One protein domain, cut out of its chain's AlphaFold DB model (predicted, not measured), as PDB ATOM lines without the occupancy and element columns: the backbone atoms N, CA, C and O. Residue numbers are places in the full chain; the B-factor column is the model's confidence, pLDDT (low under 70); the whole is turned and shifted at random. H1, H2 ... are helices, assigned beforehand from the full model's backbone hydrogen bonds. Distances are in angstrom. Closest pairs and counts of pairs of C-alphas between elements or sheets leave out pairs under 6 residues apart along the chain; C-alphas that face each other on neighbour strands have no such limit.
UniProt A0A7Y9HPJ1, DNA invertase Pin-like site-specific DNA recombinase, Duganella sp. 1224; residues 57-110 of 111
ATOM      1  N   HIS A  57       8.153 -40.188 148.172       81.62
ATOM      2  CA  HIS A  57       9.399 -40.815 148.595       81.62
ATOM      3  C   HIS A  57      10.193 -41.339 147.396       81.62
ATOM      4  O   HIS A  57      11.392 -41.067 147.309       81.62
ATOM      5  N   ALA A  58       9.545 -42.000 146.433       81.50
ATOM      6  CA  ALA A  58      10.184 -42.401 145.181       81.50
ATOM      7  C   ALA A  58      10.690 -41.194 144.390       81.50
ATOM      8  O   ALA A  58      11.852 -41.188 143.975       81.50
ATOM      9  N   ARG A  59       9.879 -40.133 144.258       87.62
ATOM     10  CA  ARG A  59      10.300 -38.893 143.587       87.62
ATOM     11  C   ARG A  59      11.539 -38.293 144.251       87.62
ATOM     12  O   ARG A  59      12.495 -37.945 143.566       87.62
ATOM     13  N   ARG A  60      11.561 -38.204 145.584       88.44
ATOM     14  CA  ARG A  60      12.714 -37.685 146.342       88.44
ATOM     15  C   ARG A  60      13.976 -38.517 146.125       88.44
ATOM     16  O   ARG A  60      15.037 -37.937 145.896       88.44
ATOM     17  N   ARG A  61      13.874 -39.852 146.174       85.31
ATOM     18  CA  ARG A  61      15.006 -40.758 145.902       85.31
ATOM     19  C   ARG A  61      15.543 -40.560 144.484       85.31
ATOM     20  O   ARG A  61      16.748 -40.404 144.314       85.31
ATOM     21  N   ALA A  62      14.655 -40.485 143.495       86.75
ATOM     22  CA  ALA A  62      15.028 -40.316 142.094       86.75
ATOM     23  C   ALA A  62      15.689 -38.957 141.816       86.75
ATOM     24  O   ALA A  62      16.730 -38.908 141.165       86.75
ATOM     25  N   ILE A  63      15.140 -37.862 142.363       88.69
ATOM     26  CA  ILE A  63      15.739 -36.524 142.247       88.69
ATOM     27  C   ILE A  63      17.154 -36.525 142.823       88.69
ATOM     28  O   ILE A  63      18.058 -35.984 142.203       88.69
ATOM     29  N   ARG A  64      17.372 -37.149 143.982       86.25
ATOM     30  CA  ARG A  64      18.696 -37.191 144.619       86.25
ATOM     31  C   ARG A  64      19.709 -38.022 143.855       86.25
ATOM     32  O   ARG A  64      20.837 -37.578 143.710       86.25
ATOM     33  N   ALA A  65      19.305 -39.194 143.375       87.81
ATOM     34  CA  ALA A  65      20.185 -40.069 142.611       87.81
ATOM     35  C   ALA A  65      20.653 -39.416 141.300       87.81
ATOM     36  O   ALA A  65      21.756 -39.688 140.842       87.81
ATOM     37  N   LYS A  66      19.819 -38.552 140.706       89.19
ATOM     38  CA  LYS A  66      20.102 -37.888 139.427       89.19
ATOM     39  C   LYS A  66      20.673 -36.477 139.565       89.19
ATOM     40  O   LYS A  66      21.161 -35.944 138.577       89.19
ATOM     41  N   TYR A  67      20.572 -35.833 140.729       91.81
ATOM     42  CA  TYR A  67      20.981 -34.437 140.885       91.81
ATOM     43  C   TYR A  67      22.502 -34.286 140.924       91.81
ATOM     44  O   TYR A  67      23.149 -34.767 141.848       91.81
ATOM     45  N   ASP A  68      23.049 -33.546 139.959       89.62
ATOM     46  CA  ASP A  68      24.494 -33.304 139.811       89.62
ATOM     47  C   ASP A  68      24.944 -31.913 140.303       89.62
ATOM     48  O   ASP A  68      26.090 -31.518 140.121       89.62
ATOM     49  N   GLY A  69      24.040 -31.140 140.918       86.06
ATOM     50  CA  GLY A  69      24.306 -29.764 141.356       86.06
ATOM     51  C   GLY A  69      23.926 -28.686 140.334       86.06
ATOM     52  O   GLY A  69      23.694 -27.538 140.715       86.06
ATOM     53  N   THR A  70      23.781 -29.043 139.056       89.75
ATOM     54  CA  THR A  70      23.575 -28.094 137.946       89.75
ATOM     55  C   THR A  70      22.338 -28.405 137.097       89.75
ATOM     56  O   THR A  70      21.683 -27.490 136.588       89.75
ATOM     57  N   ASN A  71      21.910 -29.666 137.043       93.12
ATOM     58  CA  ASN A  71      20.803 -30.163 136.225       93.12
ATOM     59  C   ASN A  71      19.394 -29.911 136.804       93.12
ATOM     60  O   ASN A  71      18.415 -30.550 136.414       93.12
ATOM     61  N   ARG A  72      19.240 -28.921 137.694       93.44
ATOM     62  CA  ARG A  72      17.951 -28.583 138.329       93.44
ATOM     63  C   ARG A  72      16.825 -28.397 137.309       93.44
ATOM     64  O   ARG A  72      15.752 -28.957 137.486       93.44
ATOM     65  N   ARG A  73      17.038 -27.578 136.266       91.81
ATOM     66  CA  ARG A  73      15.985 -27.257 135.277       91.81
ATOM     67  C   ARG A  73      15.486 -28.508 134.553       91.81
ATOM     68  O   ARG A  73      14.286 -28.627 134.341       91.81
ATOM     69  N   GLN A  74      16.390 -29.428 134.231       93.56
ATOM     70  CA  GLN A  74      16.058 -30.693 133.588       93.56
ATOM     71  C   GLN A  74      15.203 -31.569 134.509       93.56
ATOM     72  O   GLN A  74      14.127 -31.995 134.111       93.56
ATOM     73  N   LEU A  75      15.611 -31.738 135.771       91.12
ATOM     74  CA  LEU A  75      14.852 -32.527 136.747       91.12
ATOM     75  C   LEU A  75      13.482 -31.910 137.073       91.12
ATOM     76  O   LEU A  75      12.511 -32.623 137.300       91.12
ATOM     77  N   GLN A  76      13.365 -30.581 137.079       91.38
ATOM     78  CA  GLN A  76      12.068 -29.917 137.251       91.38
ATOM     79  C   GLN A  76      11.085 -30.260 136.127       91.38
ATOM     80  O   GLN A  76       9.905 -30.463 136.407       91.38
ATOM     81  N   LEU A  77      11.573 -30.317 134.884       90.12
ATOM     82  CA  LEU A  77      10.776 -30.705 133.721       90.12
ATOM     83  C   LEU A  77      10.442 -32.199 133.759       90.12
ATOM     84  O   LEU A  77       9.281 -32.557 133.599       90.12
ATOM     85  N   GLU A  78      11.428 -33.050 134.052       88.62
ATOM     86  CA  GLU A  78      11.268 -34.509 134.121       88.62
ATOM     87  C   GLU A  78      10.216 -34.934 135.155       88.62
ATOM     88  O   GLU A  78       9.375 -35.783 134.877       88.62
ATOM     89  N   PHE A  79      10.229 -34.319 136.340       87.31
ATOM     90  CA  PHE A  79       9.295 -34.647 137.419       87.31
ATOM     91  C   PHE A  79       8.050 -33.751 137.457       87.31
ATOM     92  O   PHE A  79       7.215 -33.921 138.347       87.31
ATOM     93  N   GLY A  80       7.924 -32.783 136.543       87.94
ATOM     94  CA  GLY A  80       6.789 -31.857 136.494       87.94
ATOM     95  C   GLY A  80       6.605 -31.038 137.777       87.94
ATOM     96  O   GLY A  80       5.480 -30.837 138.234       87.94
ATOM     97  N   ILE A  81       7.699 -30.592 138.405       88.81
ATOM     98  CA  ILE A  81       7.663 -29.915 139.711       88.81
ATOM     99  C   ILE A  81       8.160 -28.469 139.667       88.81
ATOM    100  O   ILE A  81       9.114 -28.100 138.979       88.81
ATOM    101  N   SER A  82       7.544 -27.633 140.504       89.81
ATOM    102  CA  SER A  82       7.966 -26.244 140.687       89.81
ATOM    103  C   SER A  82       9.345 -26.147 141.352       89.81
ATOM    104  O   SER A  82       9.807 -27.057 142.043       89.81
ATOM    105  N   ARG A  83      10.002 -24.989 141.204       89.31
ATOM    106  CA  ARG A  83      11.304 -24.719 141.845       89.31
ATOM    107  C   ARG A  83      11.239 -24.870 143.363       89.31
ATOM    108  O   ARG A  83      12.150 -25.429 143.965       89.31
ATOM    109  N   GLY A  84      10.172 -24.365 143.980       90.19
ATOM    110  CA  GLY A  84       9.971 -24.479 145.424       90.19
ATOM    111  C   GLY A  84       9.820 -25.936 145.861       90.19
ATOM    112  O   GLY A  84      10.436 -26.344 146.843       90.19
ATOM    113  N   GLN A  85       9.064 -26.731 145.098       88.12
ATOM    114  CA  GLN A  85       8.876 -28.151 145.381       88.12
ATOM    115  C   GLN A  85      10.180 -28.944 145.223       88.12
ATOM    116  O   GLN A  85      10.484 -29.768 146.080       88.12
ATOM    117  N   PHE A  86      10.993 -28.630 144.209       90.81
ATOM    118  CA  PHE A  86      12.314 -29.234 144.014       90.81
ATOM    119  C   PHE A  86      13.208 -29.085 145.255       90.81
ATOM    120  O   PHE A  86      13.740 -30.067 145.764       90.81
ATOM    121  N   TYR A  87      13.337 -27.869 145.799       90.19
ATOM    122  CA  TYR A  87      14.169 -27.653 146.989       90.19
ATOM    123  C   TYR A  87      13.583 -28.272 148.258       90.19
ATOM    124  O   TYR A  87      14.351 -28.699 149.120       90.19
ATOM    125  N   LYS A  88      12.250 -28.338 148.381       87.50
ATOM    126  CA  LYS A  88      11.601 -29.079 149.470       87.50
ATOM    127  C   LYS A  88      11.967 -30.560 149.389       87.50
ATOM    128  O   LYS A  88      12.482 -31.105 150.354       87.50
ATOM    129  N   ASP A  89      11.812 -31.180 148.224       88.06
ATOM    130  CA  ASP A  89      12.108 -32.602 148.033       88.06
ATOM    131  C   ASP A  89      13.599 -32.937 148.204       88.06
ATOM    132  O   ASP A  89      13.935 -33.974 148.778       88.06
ATOM    133  N   LEU A  90      14.502 -32.034 147.816       85.75
ATOM    134  CA  LEU A  90      15.937 -32.201 148.052       85.75
ATOM    135  C   LEU A  90      16.281 -32.160 149.555       85.75
ATOM    136  O   LEU A  90      17.093 -32.959 150.031       85.75
ATOM    137  N   ARG A  91      15.630 -31.268 150.319       83.31
ATOM    138  CA  ARG A  91      15.901 -31.023 151.748       83.31
ATOM    139  C   ARG A  91      15.191 -32.016 152.687       83.31
ATOM    140  O   ARG A  91      15.740 -32.354 153.726       83.31
ATOM    141  N   SER A  92      14.011 -32.518 152.322       68.88
ATOM    142  CA  SER A  92      13.120 -33.320 153.185       68.88
ATOM    143  C   SER A  92      13.464 -34.810 153.337       68.88
ATOM    144  O   SER A  92      12.651 -35.558 153.868       68.88
ATOM    145  N   GLY A  93      14.621 -35.276 152.873       55.31
ATOM    146  CA  GLY A  93      15.079 -36.658 153.100       55.31
ATOM    147  C   GLY A  93      16.415 -36.730 153.838       55.31
ATOM    148  O   GLY A  93      17.190 -37.649 153.597       55.31
ATOM    149  N   ILE A  94      16.781 -35.700 154.598       53.28
ATOM    150  CA  ILE A  94      17.934 -35.806 155.494       53.28
ATOM    151  C   ILE A  94      17.528 -36.823 156.562       53.28
ATOM    152  O   ILE A  94      16.835 -36.481 157.514       53.28
ATOM    153  N   ASP A  95      17.924 -38.078 156.361       49.47
ATOM    154  CA  ASP A  95      18.310 -38.910 157.491       49.47
ATOM    155  C   ASP A  95      19.339 -38.079 158.271       49.47
ATOM    156  O   ASP A  95      20.279 -37.581 157.641       49.47
ATOM    157  N   PRO A  96      19.201 -37.864 159.589       51.81
ATOM    158  CA  PRO A  96      20.122 -37.017 160.354       51.81
ATOM    159  C   PRO A  96      21.591 -37.477 160.262       51.81
ATOM    160  O   PRO A  96      22.488 -36.726 160.634       51.81
ATOM    161  N   ALA A  97      21.840 -38.679 159.730       48.12
ATOM    162  CA  ALA A  97      23.156 -39.251 159.482       48.12
ATOM    163  C   ALA A  97      23.799 -38.885 158.123       48.12
ATOM    164  O   ALA A  97      25.001 -39.084 157.968       48.12
ATOM    165  N   VAL A  98      23.057 -38.361 157.137       50.09
ATOM    166  CA  VAL A  98      23.599 -38.058 155.796       50.09
ATOM    167  C   VAL A  98      23.568 -36.552 155.551       50.09
ATOM    168  O   VAL A  98      22.523 -35.961 155.263       50.09
ATOM    169  N   GLU A  99      24.735 -35.917 155.676       52.34
ATOM    170  CA  GLU A  99      24.900 -34.481 155.457       52.34
ATOM    171  C   GLU A  99      24.467 -34.120 154.027       52.34
ATOM    172  O   GLU A  99      24.946 -34.677 153.038       52.34
ATOM    173  N   SER A 100      23.517 -33.190 153.902       52.53
ATOM    174  CA  SER A 100      23.038 -32.774 152.584       52.53
ATOM    175  C   SER A 100      24.170 -32.098 151.783       52.53
ATOM    176  O   SER A 100      24.976 -31.364 152.367       52.53
ATOM    177  N   PRO A 101      24.206 -32.228 150.446       56.69
ATOM    178  CA  PRO A 101      25.206 -31.545 149.615       56.69
ATOM    179  C   PRO A 101      25.213 -30.019 149.815       56.69
ATOM    180  O   PRO A 101      26.257 -29.375 149.790       56.69
ATOM    181  N   ILE A 102      24.046 -29.436 150.116       58.84
ATOM    182  CA  ILE A 102      23.884 -27.997 150.384       58.84
ATOM    183  C   ILE A 102      24.544 -27.586 151.711       58.84
ATOM    184  O   ILE A 102      25.070 -26.476 151.827       58.84
ATOM    185  N   SER A 103      24.509 -28.450 152.731       59.56
ATOM    186  CA  SER A 103      25.226 -28.216 153.995       59.56
ATOM    187  C   SER A 103      26.740 -28.302 153.805       59.56
ATOM    188  O   SER A 103      27.449 -27.452 154.346       59.56
ATOM    189  N   LEU A 104      27.219 -29.229 152.968       58.59
ATOM    190  CA  LEU A 104      28.636 -29.365 152.625       58.59
ATOM    191  C   LEU A 104      29.169 -28.110 151.909       58.59
ATOM    192  O   LEU A 104      30.161 -27.522 152.341       58.59
ATOM    193  N   GLU A 105      28.472 -27.629 150.873       57.34
ATOM    194  CA  GLU A 105      28.872 -26.420 150.135       57.34
ATOM    195  C   GLU A 105      28.915 -25.168 151.022       57.34
ATOM    196  O   GLU A 105      29.820 -24.338 150.909       57.34
ATOM    197  N   ARG A 106      27.951 -25.016 151.938       64.56
ATOM    198  CA  ARG A 106      27.930 -23.889 152.885       64.56
ATOM    199  C   ARG A 106      29.066 -23.950 153.901       64.56
ATOM    200  O   ARG A 106      29.528 -22.900 154.339       64.56
ATOM    201  N   ARG A 107      29.497 -25.152 154.283       64.31
ATOM    202  CA  ARG A 107      30.615 -25.375 155.204       64.31
ATOM    203  C   ARG A 107      31.957 -25.077 154.536       64.31
ATOM    204  O   ARG A 107      32.786 -24.409 155.143       64.31
ATOM    205  N   LEU A 108      32.131 -25.497 153.282       62.06
ATOM    206  CA  LEU A 108      33.344 -25.239 152.498       62.06
ATOM    207  C   LEU A 108      33.561 -23.747 152.212       62.06
ATOM    208  O   LEU A 108      34.695 -23.300 152.195       62.06
ATOM    209  N   ARG A 109      32.491 -22.957 152.058       63.53
ATOM    210  CA  ARG A 109      32.580 -21.495 151.859       63.53
ATOM    211  C   ARG A 109      32.817 -20.677 153.139       63.53
ATOM    212  O   ARG A 109      32.873 -19.455 153.061       63.53
ATOM    213  N   ARG A 110      32.854 -21.317 154.313       60.44
ATOM    214  CA  ARG A 110      33.068 -20.668 155.623       60.44
ATOM    215  C   ARG A 110      34.436 -20.988 156.242       60.44
ATOM    216  O   ARG A 110      34.665 -20.614 157.389       60.44
TER     217      ARG A 110
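Overview. This is residues 57 to 110 of the 111 residues of the protein "DNA invertase Pin-like site-specific DNA recombinase" of Duganella sp. 1224 (UniProt A0A7Y9HPJ1). Three short helices, H1, H2 and H3, gather into a small body, steeply tilted or about perpendicular to one another, and H4 extends from one end beyond a looping link. Residues 94 to 99 and 104 to 110 stand free. The printed part has 54 residues with four named helices, H1 to H4 in order, and is all helix. It is compact, with a radius of gyration of the C-alphas of 11.5 A, yet elongated, spanning 34 by 21 by 18 A.

Along the chain. H1, residues 57 to 66, begins at C-alpha 57 (9.399, -40.815, 148.595) and measures 14.4 A. H2 is residues 72 to 78, 9.9 A; H3 is residues 83 to 91, 12.6 A. H4, residues 101 to 108, 10.7 A, ends at C-alpha 108 (33.344, -25.239, 152.498).

Arrangement. H1 and H3 touch, about perpendicular at 88 degrees; their closest C-alphas, of Arg 60 and Asp 89, are 5.4 A apart. H2 is close to but not clearly touching H1 and H3. H3 and H4 are near each other. In H1, H2, H3 and H4 every O i to N i+4 pair is within hydrogen-bond range.

Size, cuts and confidence. The printed part has no cut and no long link. Residues 92 to 110 have pLDDT under 70.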